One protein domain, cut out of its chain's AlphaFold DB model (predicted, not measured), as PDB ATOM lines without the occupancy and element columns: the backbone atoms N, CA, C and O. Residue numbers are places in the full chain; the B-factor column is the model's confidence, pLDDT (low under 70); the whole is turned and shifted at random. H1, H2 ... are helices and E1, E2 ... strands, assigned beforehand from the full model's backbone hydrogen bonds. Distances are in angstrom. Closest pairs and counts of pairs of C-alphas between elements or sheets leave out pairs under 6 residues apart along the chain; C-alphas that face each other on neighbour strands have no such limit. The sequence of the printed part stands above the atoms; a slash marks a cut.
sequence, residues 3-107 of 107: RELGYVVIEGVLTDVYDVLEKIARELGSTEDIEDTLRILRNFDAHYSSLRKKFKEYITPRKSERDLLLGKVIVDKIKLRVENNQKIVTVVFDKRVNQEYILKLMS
ATOM      1  N   ARG A   3     253.652 225.777 130.896       85.94
ATOM      2  CA  ARG A   3     252.946 226.221 132.102       85.94
ATOM      3  C   ARG A   3     252.462 225.013 132.892       85.94
ATOM      4  O   ARG A   3     251.810 224.140 132.330       85.94
ATOM      5  N   GLU A   4     252.708 225.012 134.194       84.50
ATOM      6  CA  GLU A   4     252.178 224.008 135.120       84.50
ATOM      7  C   GLU A   4     251.487 224.728 136.276       84.50
ATOM      8  O   GLU A   4     252.125 225.496 136.989       84.50
ATOM      9  N   LEU A   5     250.171 224.546 136.439       82.62
ATOM     10  CA  LEU A   5     249.387 225.172 137.521       82.62
ATOM     11  C   LEU A   5     249.601 226.702 137.649       82.62
ATOM     12  O   LEU A   5     249.595 227.263 138.746       82.62
ATOM     13  N   GLY A   6     249.819 227.379 136.516       84.38
ATOM     14  CA  GLY A   6     250.083 228.821 136.434       84.38
ATOM     15  C   GLY A   6     251.557 229.230 136.558       84.38
ATOM     16  O   GLY A   6     251.887 230.380 136.273       84.38
ATOM     17  N   TYR A   7     252.461 228.314 136.898       88.88
ATOM     18  CA  TYR A   7     253.899 228.568 136.984       88.88
ATOM     19  C   TYR A   7     254.579 228.443 135.623       88.88
ATOM     20  O   TYR A   7     254.168 227.631 134.794       88.88
ATOM     21  N   VAL A   8     255.631 229.232 135.399       93.25
ATOM     22  CA  VAL A   8     256.543 229.030 134.265       93.25
ATOM     23  C   VAL A   8     257.497 227.902 134.624       93.25
ATOM     24  O   VAL A   8     258.088 227.912 135.704       93.25
ATOM     25  N   VAL A   9     257.648 226.936 133.722       95.38
ATOM     26  CA  VAL A   9     258.509 225.773 133.934       95.38
ATOM     27  C   VAL A   9     259.448 225.605 132.749       95.38
ATOM     28  O   VAL A   9     259.006 225.554 131.595       95.38
ATOM     29  N   ILE A  10     260.746 225.489 133.028       95.38
ATOM     30  CA  ILE A  10     261.719 224.972 132.061       95.38
ATOM     31  C   ILE A  10     262.117 223.559 132.456       95.38
ATOM     32  O   ILE A  10     262.223 223.219 133.632       95.38
ATOM     33  N   GLU A  11     262.325 222.736 131.445       96.56
ATOM     34  CA  GLU A  11     262.749 221.360 131.601       96.56
ATOM     35  C   GLU A  11     263.694 221.021 130.462       96.56
ATOM     36  O   GLU A  11     263.443 221.411 129.319       96.56
ATOM     37  N   GLY A  12     264.772 220.320 130.786       96.94
ATOM     38  CA  GLY A  12     265.770 219.914 129.812       96.94
ATOM     39  C   GLY A  12     266.920 219.156 130.453       96.94
ATOM     40  O   GLY A  12     266.892 218.817 131.642       96.94
ATOM     41  N   VAL A  13     267.942 218.890 129.646       97.75
ATOM     42  CA  VAL A  13     269.197 218.319 130.136       97.75
ATOM     43  C   VAL A  13     269.921 219.319 131.038       97.75
ATOM     44  O   VAL A  13     269.805 220.534 130.870       97.75
ATOM     45  N   LEU A  14     270.664 218.797 132.016       97.81
ATOM     46  CA  LEU A  14     271.359 219.583 133.038       97.81
ATOM     47  C   LEU A  14     272.171 220.750 132.462       97.81
ATOM     48  O   LEU A  14     272.094 221.842 133.009       97.81
ATOM     49  N   THR A  15     272.933 220.521 131.390       96.88
ATOM     50  CA  THR A  15     273.791 221.536 130.758       96.88
ATOM     51  C   THR A  15     272.977 222.715 130.242       96.88
ATOM     52  O   THR A  15     273.228 223.850 130.625       96.88
ATOM     53  N   ASP A  16     271.932 222.438 129.470       95.50
ATOM     54  CA  ASP A  16     271.124 223.471 128.822       95.50
ATOM     55  C   ASP A  16     270.365 224.297 129.865       95.50
ATOM     56  O   ASP A  16     270.294 225.524 129.789       95.50
ATOM     57  N   VAL A  17     269.823 223.627 130.887       96.62
ATOM     58  CA  VAL A  17     269.129 224.297 131.993       96.62
ATOM     59  C   VAL A  17     270.102 225.142 132.819       96.62
ATOM     60  O   VAL A  17     269.743 226.243 133.239       96.62
ATOM     61  N   TYR A  18     271.326 224.655 133.041       97.12
ATOM     62  CA  TYR A  18     272.369 225.399 133.745       97.12
ATOM     63  C   TYR A  18     272.745 226.681 132.995       97.12
ATOM     64  O   TYR A  18     272.718 227.757 133.591       97.12
ATOM     65  N   ASP A  19     272.992 226.588 131.688       94.88
ATOM     66  CA  ASP A  19     273.367 227.729 130.848       94.88
ATOM     67  C   ASP A  19     272.264 228.796 130.800       94.88
ATOM     68  O   ASP A  19     272.540 229.998 130.860       94.88
ATOM     69  N   VAL A  20     270.997 228.368 130.738       93.75
ATOM     70  CA  VAL A  20     269.842 229.277 130.820       93.75
ATOM     71  C   VAL A  20     269.812 229.994 132.170       93.75
ATOM     72  O   VAL A  20     269.661 231.215 132.205       93.75
ATOM     73  N   LEU A  21     269.996 229.277 133.283       94.69
ATOM     74  CA  LEU A  21     270.016 229.890 134.613       94.69
ATOM     75  C   LEU A  21     271.203 230.840 134.814       94.69
ATOM     76  O   LEU A  21     271.029 231.882 135.442       94.69
ATOM     77  N   GLU A  22     272.379 230.544 134.257       94.69
ATOM     78  CA  GLU A  22     273.512 231.475 134.287       94.69
ATOM     79  C   GLU A  22     273.237 232.755 133.488       94.69
ATOM     80  O   GLU A  22     273.592 233.849 133.931       94.69
ATOM     81  N   LYS A  23     272.592 232.656 132.317       93.06
ATOM     82  CA  LYS A  23     272.146 233.841 131.564       93.06
ATOM     83  C   LYS A  23     271.156 234.670 132.381       93.06
ATOM     84  O   LYS A  23     271.339 235.877 132.493       93.06
ATOM     85  N   ILE A  24     270.171 234.022 133.006       91.19
ATOM     86  CA  ILE A  24     269.204 234.685 133.891       91.19
ATOM     87  C   ILE A  24     269.927 235.404 135.039       91.19
ATOM     88  O   ILE A  24     269.652 236.576 135.278       91.19
ATOM     89  N   ALA A  25     270.887 234.748 135.700       91.88
ATOM     90  CA  ALA A  25     271.665 235.332 136.796       91.88
ATOM     91  C   ALA A  25     272.444 236.590 136.374       91.88
ATOM     92  O   ALA A  25     272.514 237.562 137.127       91.88
ATOM     93  N   ARG A  26     273.030 236.583 135.169       91.06
ATOM     94  CA  ARG A  26     273.788 237.724 134.629       91.06
ATOM     95  C   ARG A  26     272.900 238.927 134.319       91.06
ATOM     96  O   ARG A  26     273.296 240.048 134.614       91.06
ATOM     97  N   GLU A  27     271.721 238.693 133.752       88.88
ATOM     98  CA  GLU A  27     270.815 239.759 133.301       88.88
ATOM     99  C   GLU A  27     269.954 240.335 134.439       88.88
ATOM    100  O   GLU A  27     269.710 241.539 134.491       88.88
ATOM    101  N   LEU A  28     269.504 239.493 135.376       80.75
ATOM    102  CA  LEU A  28     268.629 239.902 136.485       80.75
ATOM    103  C   LEU A  28     269.373 240.246 137.777       80.75
ATOM    104  O   LEU A  28     268.789 240.825 138.697       80.75
ATOM    105  N   GLY A  29     270.655 239.902 137.846       78.75
ATOM    106  CA  GLY A  29     271.412 239.901 139.083       78.75
ATOM    107  C   GLY A  29     271.252 238.587 139.845       78.75
ATOM    108  O   GLY A  29     270.279 237.845 139.709       78.75
ATOM    109  N   SER A  30     272.261 238.305 140.656       81.00
ATOM    110  CA  SER A  30     272.352 237.074 141.427       81.00
ATOM    111  C   SER A  30     271.487 237.175 142.685       81.00
ATOM    112  O   SER A  30     271.753 238.006 143.557       81.00
ATOM    113  N   THR A  31     270.431 236.367 142.764       91.31
ATOM    114  CA  THR A  31     269.633 236.166 143.981       91.31
ATOM    115  C   THR A  31     270.035 234.855 144.646       91.31
ATOM    116  O   THR A  31     270.499 233.927 143.979       91.31
ATOM    117  N   GLU A  32     269.846 234.748 145.963       94.81
ATOM    118  CA  GLU A  32     270.283 233.559 146.715       94.81
ATOM    119  C   GLU A  32     269.650 232.261 146.175       94.81
ATOM    120  O   GLU A  32     270.292 231.212 146.153       94.81
ATOM    121  N   ASP A  33     268.416 232.334 145.664       96.06
ATOM    122  CA  ASP A  33     267.721 231.189 145.075       96.06
ATOM    123  C   ASP A  33     268.314 230.741 143.743       96.06
ATOM    124  O   ASP A  33     268.405 229.535 143.497       96.06
ATOM    125  N   ILE A  34     268.782 231.670 142.909       95.31
ATOM    126  CA  ILE A  34     269.503 231.330 141.682       95.31
ATOM    127  C   ILE A  34     270.871 230.741 142.023       95.31
ATOM    128  O   ILE A  34     271.232 229.694 141.480       95.31
ATOM    129  N   GLU A  35     271.614 231.362 142.938       96.25
ATOM    130  CA  GLU A  35     272.941 230.886 143.344       96.25
ATOM    131  C   GLU A  35     272.881 229.480 143.933       96.25
ATOM    132  O   GLU A  35     273.658 228.599 143.550       96.25
ATOM    133  N   ASP A  36     271.924 229.238 144.832       97.75
ATOM    134  CA  ASP A  36     271.741 227.927 145.433       97.75
ATOM    135  C   ASP A  36     271.255 226.907 144.399       97.75
ATOM    136  O   ASP A  36     271.722 225.766 144.406       97.75
ATOM    137  N   THR A  37     270.403 227.314 143.451       98.06
ATOM    138  CA  THR A  37     270.013 226.458 142.323       98.06
ATOM    139  C   THR A  37     271.236 226.048 141.506       98.06
ATOM    140  O   THR A  37     271.471 224.852 141.328       98.06
ATOM    141  N   LEU A  38     272.072 226.995 141.073       97.81
ATOM    142  CA  LEU A  38     273.300 226.711 140.323       97.81
ATOM    143  C   LEU A  38     274.256 225.814 141.127       97.81
ATOM    144  O   LEU A  38     274.835 224.873 140.578       97.81
ATOM    145  N   ARG A  39     274.388 226.038 142.441       98.12
ATOM    146  CA  ARG A  39     275.175 225.179 143.342       98.12
ATOM    147  C   ARG A  39     274.623 223.753 143.392       98.12
ATOM    148  O   ARG A  39     275.413 222.803 143.381       98.12
ATOM    149  N   ILE A  40     273.300 223.590 143.454       98.31
ATOM    150  CA  ILE A  40     272.639 222.279 143.448       98.31
ATOM    151  C   ILE A  40     272.887 221.567 142.119       98.31
ATOM    152  O   ILE A  40     273.288 220.404 142.128       98.31
ATOM    153  N   LEU A  41     272.700 222.261 140.996       98.19
ATOM    154  CA  LEU A  41     272.903 221.705 139.658       98.19
ATOM    155  C   LEU A  41     274.359 221.282 139.426       98.19
ATOM    156  O   LEU A  41     274.606 220.185 138.929       98.19
ATOM    157  N   ARG A  42     275.330 222.078 139.889       98.25
ATOM    158  CA  ARG A  42     276.759 221.717 139.854       98.25
ATOM    159  C   ARG A  42     277.067 220.449 140.661       98.25
ATOM    160  O   ARG A  42     277.970 219.700 140.308       98.25
ATOM    161  N   ASN A  43     276.301 220.189 141.722       98.19
ATOM    162  CA  ASN A  43     276.435 219.020 142.596       98.19
ATOM    163  C   ASN A  43     275.278 218.018 142.413       98.19
ATOM    164  O   ASN A  43     274.820 217.407 143.385       98.19
ATOM    165  N   PHE A  44     274.796 217.864 141.172       98.44
ATOM    166  CA  PHE A  44     273.585 217.111 140.842       98.44
ATOM    167  C   PHE A  44     273.517 215.742 141.528       98.44
ATOM    168  O   PHE A  44     272.523 215.433 142.178       98.44
ATOM    169  N   ASP A  45     274.573 214.928 141.429       97.69
ATOM    170  CA  ASP A  45     274.541 213.529 141.883       97.69
ATOM    171  C   ASP A  45     274.370 213.414 143.403       97.69
ATOM    172  O   ASP A  45     273.606 212.577 143.895       97.69
ATOM    173  N   ALA A  46     275.019 214.305 144.157       97.81
ATOM    174  CA  ALA A  46     274.897 214.358 145.609       97.81
ATOM    175  C   ALA A  46     273.468 214.741 146.030       97.81
ATOM    176  O   ALA A  46     272.867 214.097 146.899       97.81
ATOM    177  N   HIS A  47     272.898 215.760 145.382       97.62
ATOM    178  CA  HIS A  47     271.541 216.222 145.665       97.62
ATOM    179  C   HIS A  47     270.474 215.212 145.221       97.62
ATOM    180  O   HIS A  47     269.547 214.938 145.985       97.62
ATOM    181  N   TYR A  48     270.638 214.594 144.051       97.56
ATOM    182  CA  TYR A  48     269.751 213.549 143.543       97.56
ATOM    183  C   TYR A  48     269.741 212.316 144.459       97.56
ATOM    184  O   TYR A  48     268.674 211.836 144.848       97.56
ATOM    185  N   SER A  49     270.915 211.853 144.901       97.00
ATOM    186  CA  SER A  49     271.025 210.758 145.875       97.00
ATOM    187  C   SER A  49     270.328 211.097 147.201       97.00
ATOM    188  O   SER A  49     269.593 210.276 147.756       97.00
ATOM    189  N   SER A  50     270.487 212.336 147.688       95.75
ATOM    190  CA  SER A  50     269.819 212.813 148.907       95.75
ATOM    191  C   SER A  50     268.291 212.850 148.775       95.75
ATOM    192  O   SER A  50     267.591 212.408 149.688       95.75
ATOM    193  N   LEU A  51     267.767 213.337 147.644       95.31
ATOM    194  CA  LEU A  51     266.330 213.364 147.344       95.31
ATOM    195  C   LEU A  51     265.719 211.964 147.362       95.31
ATOM    196  O   LEU A  51     264.713 211.744 148.037       95.31
ATOM    197  N   ARG A  52     266.362 211.011 146.671       95.06
ATOM    198  CA  ARG A  52     265.910 209.615 146.583       95.06
ATOM    199  C   ARG A  52     265.838 208.957 147.957       95.06
ATOM    200  O   ARG A  52     264.825 208.345 148.272       95.06
ATOM    201  N   LYS A  53     266.862 209.142 148.798       95.81
ATOM    202  CA  LYS A  53     266.873 208.627 150.181       95.81
ATOM    203  C   LYS A  53     265.746 209.204 151.042       95.81
ATOM    204  O   LYS A  53     265.297 208.549 151.973       95.81
ATOM    205  N   LYS A  54     265.314 210.432 150.749       94.62
ATOM    206  CA  LYS A  54     264.263 211.147 151.487       94.62
ATOM    207  C   LYS A  54     262.875 211.014 150.855       94.62
ATOM    208  O   LYS A  54     261.953 211.641 151.363       94.62
ATOM    209  N   PHE A  55     262.734 210.265 149.755       94.00
ATOM    210  CA  PHE A  55     261.497 210.162 148.967       94.00
ATOM    211  C   PHE A  55     260.894 211.529 148.603       94.00
ATOM    212  O   PHE A  55     259.679 211.707 148.577       94.00
ATOM    213  N   LYS A  56     261.754 212.522 148.346       94.75
ATOM    214  CA  LYS A  56     261.339 213.865 147.934       94.75
ATOM    215  C   LYS A  56     261.436 213.995 146.423       94.75
ATOM    216  O   LYS A  56     262.431 213.588 145.830       94.75
ATOM    217  N   GLU A  57     260.430 214.617 145.819       93.88
ATOM    218  CA  GLU A  57     260.437 214.910 144.383       93.88
ATOM    219  C   GLU A  57     261.107 216.245 144.053       93.88
ATOM    220  O   GLU A  57     261.757 216.367 143.017       93.88
ATOM    221  N   TYR A  58     260.982 217.234 144.941       96.62
ATOM    222  CA  TYR A  58     261.457 218.595 144.713       96.62
ATOM    223  C   TYR A  58     262.483 219.036 145.760       96.62
ATOM    224  O   TYR A  58     262.424 218.649 146.932       96.62
ATOM    225  N   ILE A  59     263.395 219.905 145.326       97.19
ATOM    226  CA  ILE A  59     264.271 220.713 146.175       97.19
ATOM    227  C   ILE A  59     263.779 222.149 146.089       97.19
ATOM    228  O   ILE A  59     263.580 222.682 145.002       97.19
ATOM    229  N   THR A  60     263.614 222.777 147.242       96.69
ATOM    230  CA  THR A  60     263.438 224.222 147.337       96.69
ATOM    231  C   THR A  60     264.825 224.830 147.540       96.69
ATOM    232  O   THR A  60     265.446 224.514 148.561       96.69
ATOM    233  N   PRO A  61     265.335 225.644 146.598       97.12
ATOM    234  CA  PRO A  61     266.567 226.395 146.806       97.12
ATOM    235  C   PRO A  61     266.441 227.305 148.027       97.12
ATOM    236  O   PRO A  61     265.332 227.699 148.408       97.12
ATOM    237  N   ARG A  62     267.572 227.634 148.646       96.31
ATOM    238  CA  ARG A  62     267.622 228.659 149.695       96.31
ATOM    239  C   ARG A  62     267.133 229.992 149.148       96.31
ATOM    240  O   ARG A  62     267.345 230.301 147.986       96.31
ATOM    241  N   LYS A  63     266.443 230.759 149.985       93.94
ATOM    242  CA  LYS A  63     265.881 232.058 149.622       93.94
ATOM    243  C   LYS A  63     266.223 233.048 150.720       93.94
ATOM    244  O   LYS A  63     266.004 232.750 151.893       93.94
ATOM    245  N   SER A  64     266.672 234.226 150.321       92.94
ATOM    246  CA  SER A  64     266.858 235.354 151.223       92.94
ATOM    247  C   SER A  64     265.490 235.879 151.660       92.94
ATOM    248  O   SER A  64     264.599 236.097 150.832       92.94
ATOM    249  N   GLU A  65     265.304 236.112 152.963       90.75
ATOM    250  CA  GLU A  65     264.078 236.732 153.491       90.75
ATOM    251  C   GLU A  65     263.823 238.095 152.841       90.75
ATOM    252  O   GLU A  65     262.689 238.447 152.511       90.75
ATOM    253  N   ARG A  66     264.898 238.846 152.581       91.00
ATOM    254  CA  ARG A  66     264.830 240.133 151.893       91.00
ATOM    255  C   ARG A  66     264.319 239.973 150.463       91.00
ATOM    256  O   ARG A  66     263.469 240.755 150.045       91.00
ATOM    257  N   ASP A  67     264.795 238.976 149.723       88.94
ATOM    258  CA  ASP A  67     264.378 238.756 148.333       88.94
ATOM    259  C   ASP A  67     262.938 238.247 148.247       88.94
ATOM    260  O   ASP A  67     262.197 238.643 147.345       88.94
ATOM    261  N   LEU A  68     262.499 237.454 149.228       89.25
ATOM    262  CA  LEU A  68     261.097 237.069 149.390       89.25
ATOM    263  C   LEU A  68     260.193 238.294 149.590       89.25
ATOM    264  O   LEU A  68     259.199 238.449 148.872       89.25
ATOM    265  N   LEU A  69     260.556 239.183 150.522       89.19
ATOM    266  CA  LEU A  69     259.801 240.406 150.823       89.19
ATOM    267  C   LEU A  69     259.769 241.378 149.638       89.19
ATOM    268  O   LEU A  69     258.728 241.960 149.347       89.19
ATOM    269  N   LEU A  70     260.891 241.524 148.929       88.94
ATOM    270  CA  LEU A  70     261.000 242.384 147.746       88.94
ATOM    271  C   LEU A  70     260.425 241.747 146.472       88.94
ATOM    272  O   LEU A  70     260.390 242.401 145.433       88.94
ATOM    273  N   GLY A  71     260.001 240.482 146.531       87.69
ATOM    274  CA  GLY A  71     259.499 239.744 145.376       87.69
ATOM    275  C   GLY A  71     260.527 239.535 144.271       87.69
ATOM    276  O   GLY A  71     260.158 239.515 143.102       87.69
ATOM    277  N   LYS A  72     261.796 239.385 144.652       89.38
ATOM    278  CA  LYS A  72     262.931 239.157 143.755       89.38
ATOM    279  C   LYS A  72     263.258 237.685 143.530       89.38
ATOM    280  O   LYS A  72     264.109 237.394 142.705       89.38
ATOM    281  N   VAL A  73     262.606 236.775 144.251       92.44
ATOM    282  CA  VAL A  73     262.776 235.329 144.060       92.44
ATOM    283  C   VAL A  73     262.393 234.943 142.635       92.44
ATOM    284  O   VAL A  73     261.327 235.326 142.149       92.44
ATOM    285  N   ILE A  74     263.250 234.158 141.990       94.00
ATOM    286  CA  ILE A  74     263.083 233.740 140.598       94.00
ATOM    287  C   ILE A  74     262.748 232.251 140.527       94.00
ATOM    288  O   ILE A  74     261.851 231.867 139.784       94.00
ATOM    289  N   VAL A  75     263.404 231.406 141.320       95.88
ATOM    290  CA  VAL A  75     263.212 229.955 141.362       95.88
ATOM    291  C   VAL A  75     262.399 229.560 142.594       95.88
ATOM    292  O   VAL A  75     262.806 229.751 143.742       95.88
ATOM    293  N   ASP A  76     261.245 228.932 142.369       95.44
ATOM    294  CA  ASP A  76     260.426 228.378 143.447       95.44
ATOM    295  C   ASP A  76     260.999 227.037 143.926       95.44
ATOM    296  O   ASP A  76     261.338 226.868 145.105       95.44
ATOM    297  N   LYS A  77     261.137 226.086 142.997       97.38
ATOM    298  CA  LYS A  77     261.586 224.716 143.268       97.38
ATOM    299  C   LYS A  77     262.178 224.060 142.025       97.38
ATOM    300  O   LYS A  77     261.865 224.436 140.899       97.38
ATOM    301  N   ILE A  78     262.984 223.027 142.242       98.06
ATOM    302  CA  ILE A  78     263.588 222.222 141.179       98.06
ATOM    303  C   ILE A  78     263.341 220.731 141.402       98.06
ATOM    304  O   ILE A  78     263.277 220.269 142.541       98.06
ATOM    305  N   LYS A  79     263.228 219.971 140.316       98.06
ATOM    306  CA  LYS A  79     263.140 218.504 140.313       98.06
ATOM    307  C   LYS A  79     264.325 217.942 139.541       98.06
ATOM    308  O   LYS A  79     264.646 218.420 138.456       98.06
ATOM    309  N   LEU A  80     264.975 216.935 140.119       98.31
ATOM    310  CA  LEU A  80     266.137 216.263 139.538       98.31
ATOM    311  C   LEU A  80     265.743 214.836 139.153       98.31
ATOM    312  O   LEU A  80     265.217 214.095 139.988       98.31
ATOM    313  N   ARG A  81     266.002 214.441 137.906       97.38
ATOM    314  CA  ARG A  81     265.697 213.104 137.381       97.38
ATOM    315  C   ARG A  81     266.863 212.550 136.576       97.38
ATOM    316  O   ARG A  81     267.654 213.295 136.009       97.38
ATOM    317  N   VAL A  82     266.944 211.227 136.512       96.81
ATOM    318  CA  VAL A  82     267.814 210.530 135.564       96.81
ATOM    319  C   VAL A  82     266.924 209.693 134.662       96.81
ATOM    320  O   VAL A  82     266.234 208.798 135.150       96.81
ATOM    321  N   GLU A  83     266.932 209.995 133.369       95.44
ATOM    322  CA  GLU A  83     266.111 209.332 132.352       95.44
ATOM    323  C   GLU A  83     267.003 208.964 131.177       95.44
ATOM    324  O   GLU A  83     267.776 209.795 130.716       95.44
ATOM    325  N   ASN A  84     266.952 207.709 130.717       95.12
ATOM    326  CA  ASN A  84     267.781 207.224 129.605       95.12
ATOM    327  C   ASN A  84     269.276 207.579 129.751       95.12
ATOM    328  O   ASN A  84     269.937 207.967 128.792       95.12
ATOM    329  N   ASN A  85     269.807 207.466 130.975       94.88
ATOM    330  CA  ASN A  85     271.187 207.823 131.326       94.88
ATOM    331  C   ASN A  85     271.544 209.320 131.149       94.88
ATOM    332  O   ASN A  85     272.718 209.681 131.139       94.88
ATOM    333  N   GLN A  86     270.545 210.201 131.050       97.44
ATOM    334  CA  GLN A  86     270.697 211.655 131.007       97.44
ATOM    335  C   GLN A  86     270.174 212.304 132.291       97.44
ATOM    336  O   GLN A  86     269.171 211.877 132.865       97.44
ATOM    337  N   LYS A  87     270.861 213.356 132.748       98.38
ATOM    338  CA  LYS A  87     270.454 214.165 133.905       98.38
ATOM    339  C   LYS A  87     269.441 215.204 133.442       98.38
ATOM    340  O   LYS A  87     269.810 216.135 132.727       98.38
ATOM    341  N   ILE A  88     268.190 215.032 133.847       98.44
ATOM    342  CA  ILE A  88     267.074 215.916 133.512       98.44
ATOM    343  C   ILE A  88     266.771 216.811 134.712       98.44
ATOM    344  O   ILE A  88     266.677 216.348 135.854       98.44
ATOM    345  N   VAL A  89     266.616 218.102 134.442       98.44
ATOM    346  CA  VAL A  89     266.309 219.123 135.440       98.44
ATOM    347  C   VAL A  89     265.020 219.814 135.038       98.44
ATOM    348  O   VAL A  89     264.895 220.302 133.918       98.44
ATOM    349  N   THR A  90     264.086 219.896 135.978       98.19
ATOM    350  CA  THR A  90     262.899 220.743 135.862       98.19
ATOM    351  C   THR A  90     263.055 221.901 136.840       98.19
ATOM    352  O   THR A  90     263.253 221.670 138.035       98.19
ATOM    353  N   VAL A  91     262.957 223.135 136.356       97.69
ATOM    354  CA  VAL A  91     262.967 224.353 137.174       97.69
ATOM    355  C   VAL A  91     261.589 224.982 137.103       97.69
ATOM    356  O   VAL A  91     261.105 225.323 136.024       97.69
ATOM    357  N   VAL A  92     260.971 225.140 138.267       97.00
ATOM    358  CA  VAL A  92     259.713 225.860 138.434       97.00
ATOM    359  C   VAL A  92     260.056 227.258 138.928       97.00
ATOM    360  O   VAL A  92     260.608 227.414 140.021       97.00
ATOM    361  N   PHE A  93     259.752 228.269 138.121       95.25
ATOM    362  CA  PHE A  93     259.966 229.668 138.487       95.25
ATOM    363  C   PHE A  93     258.892 230.158 139.460       95.25
ATOM    364  O   PHE A  93     257.801 229.596 139.502       95.25
ATOM    365  N   ASP A  94     259.171 231.210 140.227       93.19
ATOM    366  CA  ASP A  94     258.178 231.878 141.070       93.19
ATOM    367  C   ASP A  94     256.992 232.390 140.226       93.19
ATOM    368  O   ASP A  94     257.154 232.783 139.070       93.19
ATOM    369  N   LYS A  95     255.775 232.409 140.794       90.00
ATOM    370  CA  LYS A  95     254.558 232.842 140.072       90.00
ATOM    371  C   LYS A  95     254.656 234.263 139.514       90.00
ATOM    372  O   LYS A  95     253.923 234.595 138.585       90.00
ATOM    373  N   ARG A  96     255.502 235.105 140.109       87.94
ATOM    374  CA  ARG A  96     255.709 236.502 139.709       87.94
ATOM    375  C   ARG A  96     256.596 236.628 138.469       87.94
ATOM    376  O   ARG A  96     256.589 237.677 137.831       87.94
ATOM    377  N   VAL A  97     257.325 235.574 138.100       87.81
ATOM    378  CA  VAL A  97     258.185 235.560 136.915       87.81
ATOM    379  C   VAL A  97     257.334 235.490 135.645       87.81
ATOM    380  O   VAL A  97     256.522 234.581 135.449       87.81
ATOM    381  N   ASN A  98     257.531 236.459 134.747       85.94
ATOM    382  CA  ASN A  98     256.839 236.509 133.463       85.94
ATOM    383  C   ASN A  98     257.489 235.548 132.448       85.94
ATOM    384  O   ASN A  98     258.688 235.612 132.186       85.94
ATOM    385  N   GLN A  99     256.679 234.690 131.822       86.00
ATOM    386  CA  GLN A  99     257.115 233.745 130.791       86.00
ATOM    387  C   GLN A  99     257.769 234.417 129.582       86.00
ATOM    388  O   GLN A  99     258.786 233.930 129.097       86.00
ATOM    389  N   GLU A 100     257.192 235.512 129.080       84.38
ATOM    390  CA  GLU A 100     257.743 236.232 127.925       84.38
ATOM    391  C   GLU A 100     259.143 236.761 128.221       84.38
ATOM    392  O   GLU A 100     259.988 236.840 127.334       84.38
ATOM    393  N   TYR A 101     259.400 237.088 129.486       80.62
ATOM    394  CA  TYR A 101     260.701 237.545 129.932       80.62
ATOM    395  C   TYR A 101     261.736 236.413 129.893       80.62
ATOM    396  O   TYR A 101     262.810 236.595 129.331       80.62
ATOM    397  N   ILE A 102     261.387 235.222 130.392       83.19
ATOM    398  CA  ILE A 102     262.259 234.037 130.306       83.19
ATOM    399  C   ILE A 102     262.536 233.658 128.846       83.19
ATOM    400  O   ILE A 102     263.673 233.347 128.505       83.19
ATOM    401  N   LEU A 103     261.536 233.749 127.963       83.69
ATOM    402  CA  LEU A 103     261.717 233.478 126.533       83.69
ATOM    403  C   LEU A 103     262.746 234.399 125.874       83.69
ATOM    404  O   LEU A 103     263.580 233.911 125.118       83.69
ATOM    405  N   LYS A 104     262.724 235.700 126.189       82.94
ATOM    406  CA  LYS A 104     263.708 236.665 125.667       82.94
ATOM    407  C   LYS A 104     265.143 236.359 126.100       82.94
ATOM    408  O   LYS A 104     266.073 236.745 125.411       82.94
ATOM    409  N   LEU A 105     265.325 235.688 127.236       77.88
ATOM    410  CA  LEU A 105     266.645 235.288 127.736       77.88
ATOM    411  C   LEU A 105     267.143 233.972 127.119       77.88
ATOM    412  O   LEU A 105     268.324 233.636 127.232       77.88
ATOM    413  N   MET A 106     266.240 233.211 126.494       75.56
ATOM    414  CA  MET A 106     266.544 231.947 125.824       75.56
ATOM    415  C   MET A 106     266.780 232.099 124.314       75.56
ATOM    416  O   MET A 106     267.367 231.191 123.727       75.56
ATOM    417  N   SER A 107     266.323 233.197 123.699       68.19
ATOM    418  CA  SER A 107     266.589 233.569 122.298       68.19
ATOM    419  C   SER A 107     267.991 234.132 122.107       68.19
ATOM    420  O   SER A 107     268.626 233.777 121.094       68.19
TER     421      SER A 107
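AT A GLANCE: This is residues 3 to 107 of the 107 residues of an uncharacterized protein of Desulfurococcaceae archaeon (UniProt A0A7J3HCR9). A small twisted sheet of three strands, E1, E3 and E2, is a wall with H1, H2 and H3 covering one face, while no named helix covers the other. H5 packs on H1 near the E1 edge, and the small helix H4 lies off the sheet, reached by a long link whose residues 58 to 59 pair with residues 78 to 79 of E2. The printed part has 105 residues, with five named helices and three named strands in the order E1 H1 H2 H3 H4 E2 E3 H5; the sheet is antiparallel and the class mixed, helices and strands. The whole is compact, with a radius of gyration of the C-alphas of 13.2 A, and rounded, spanning 34 by 31 by 27 A.

IN THESE COORDINATES: Find C-alpha 7 at (253.899, 228.568, 136.984), where E1, residues 7 to 13, begins. E2, residues 75 to 83, is 22.7 A long and ends at C-alpha 83, (266.111, 209.332, 132.352); E3, residues 86 to 93, is 22.3 A long. H1, residues 14 to 28, runs 20.8 A, H2, residues 32 to 42, 15.1 A, and H3, residues 44 to 53, 14.3 A. H4 is residues 65 to 69, and H5, residues 99 to 106, ends at C-alpha 106, (266.544, 231.947, 125.824).

HOW THE PARTS SIT: Look first at the inner strand E3. E1 is its antiparallel neighbour, with N 91 and O 10 at 2.8 A, within hydrogen-bond range. E2 and E3 form a hairpin, with N 79 and O 90 at 2.8 A. The sheet is twisted, its C-alphas lying up to 4.3 A off the best plane. H1, H2 and H3 lie on the same face, an arrangement of two layers, helices over one face of a sheet. H2 runs along the strands, over E3 and E2, at a height over the sheet of 9.4 A. H3 runs across them, over E2, at 90 degrees on the local plane. H1 and H2, a helical hairpin, touch at a shallow tilt of 24 degrees, opposite ways; their closest C-alphas, of Ala 25 and Ile 34, are 6.7 A apart. With its residues 20 to 24 alone, H1 touches H5 about perpendicular, at 73 degrees, the closest C-alphas being those of Val 20 and Met 106, 6.6 A. H5 only grazes the sheet, with residues 99 to 102. H4 is near H2 but not on the sheet. In each helix every O i to N i+4 pair is within hydrogen-bond range.

THE WHOLE: The C-alphas of Leu 69 and Asn 84, the two farthest apart, are 40.2 A from each other. The printed part has no cut. The link from H3 to H4, 11 residues, is long; the others are tight. The mean pLDDT of the printed part is 92.8, and residue 107, the chain's last, is under 70.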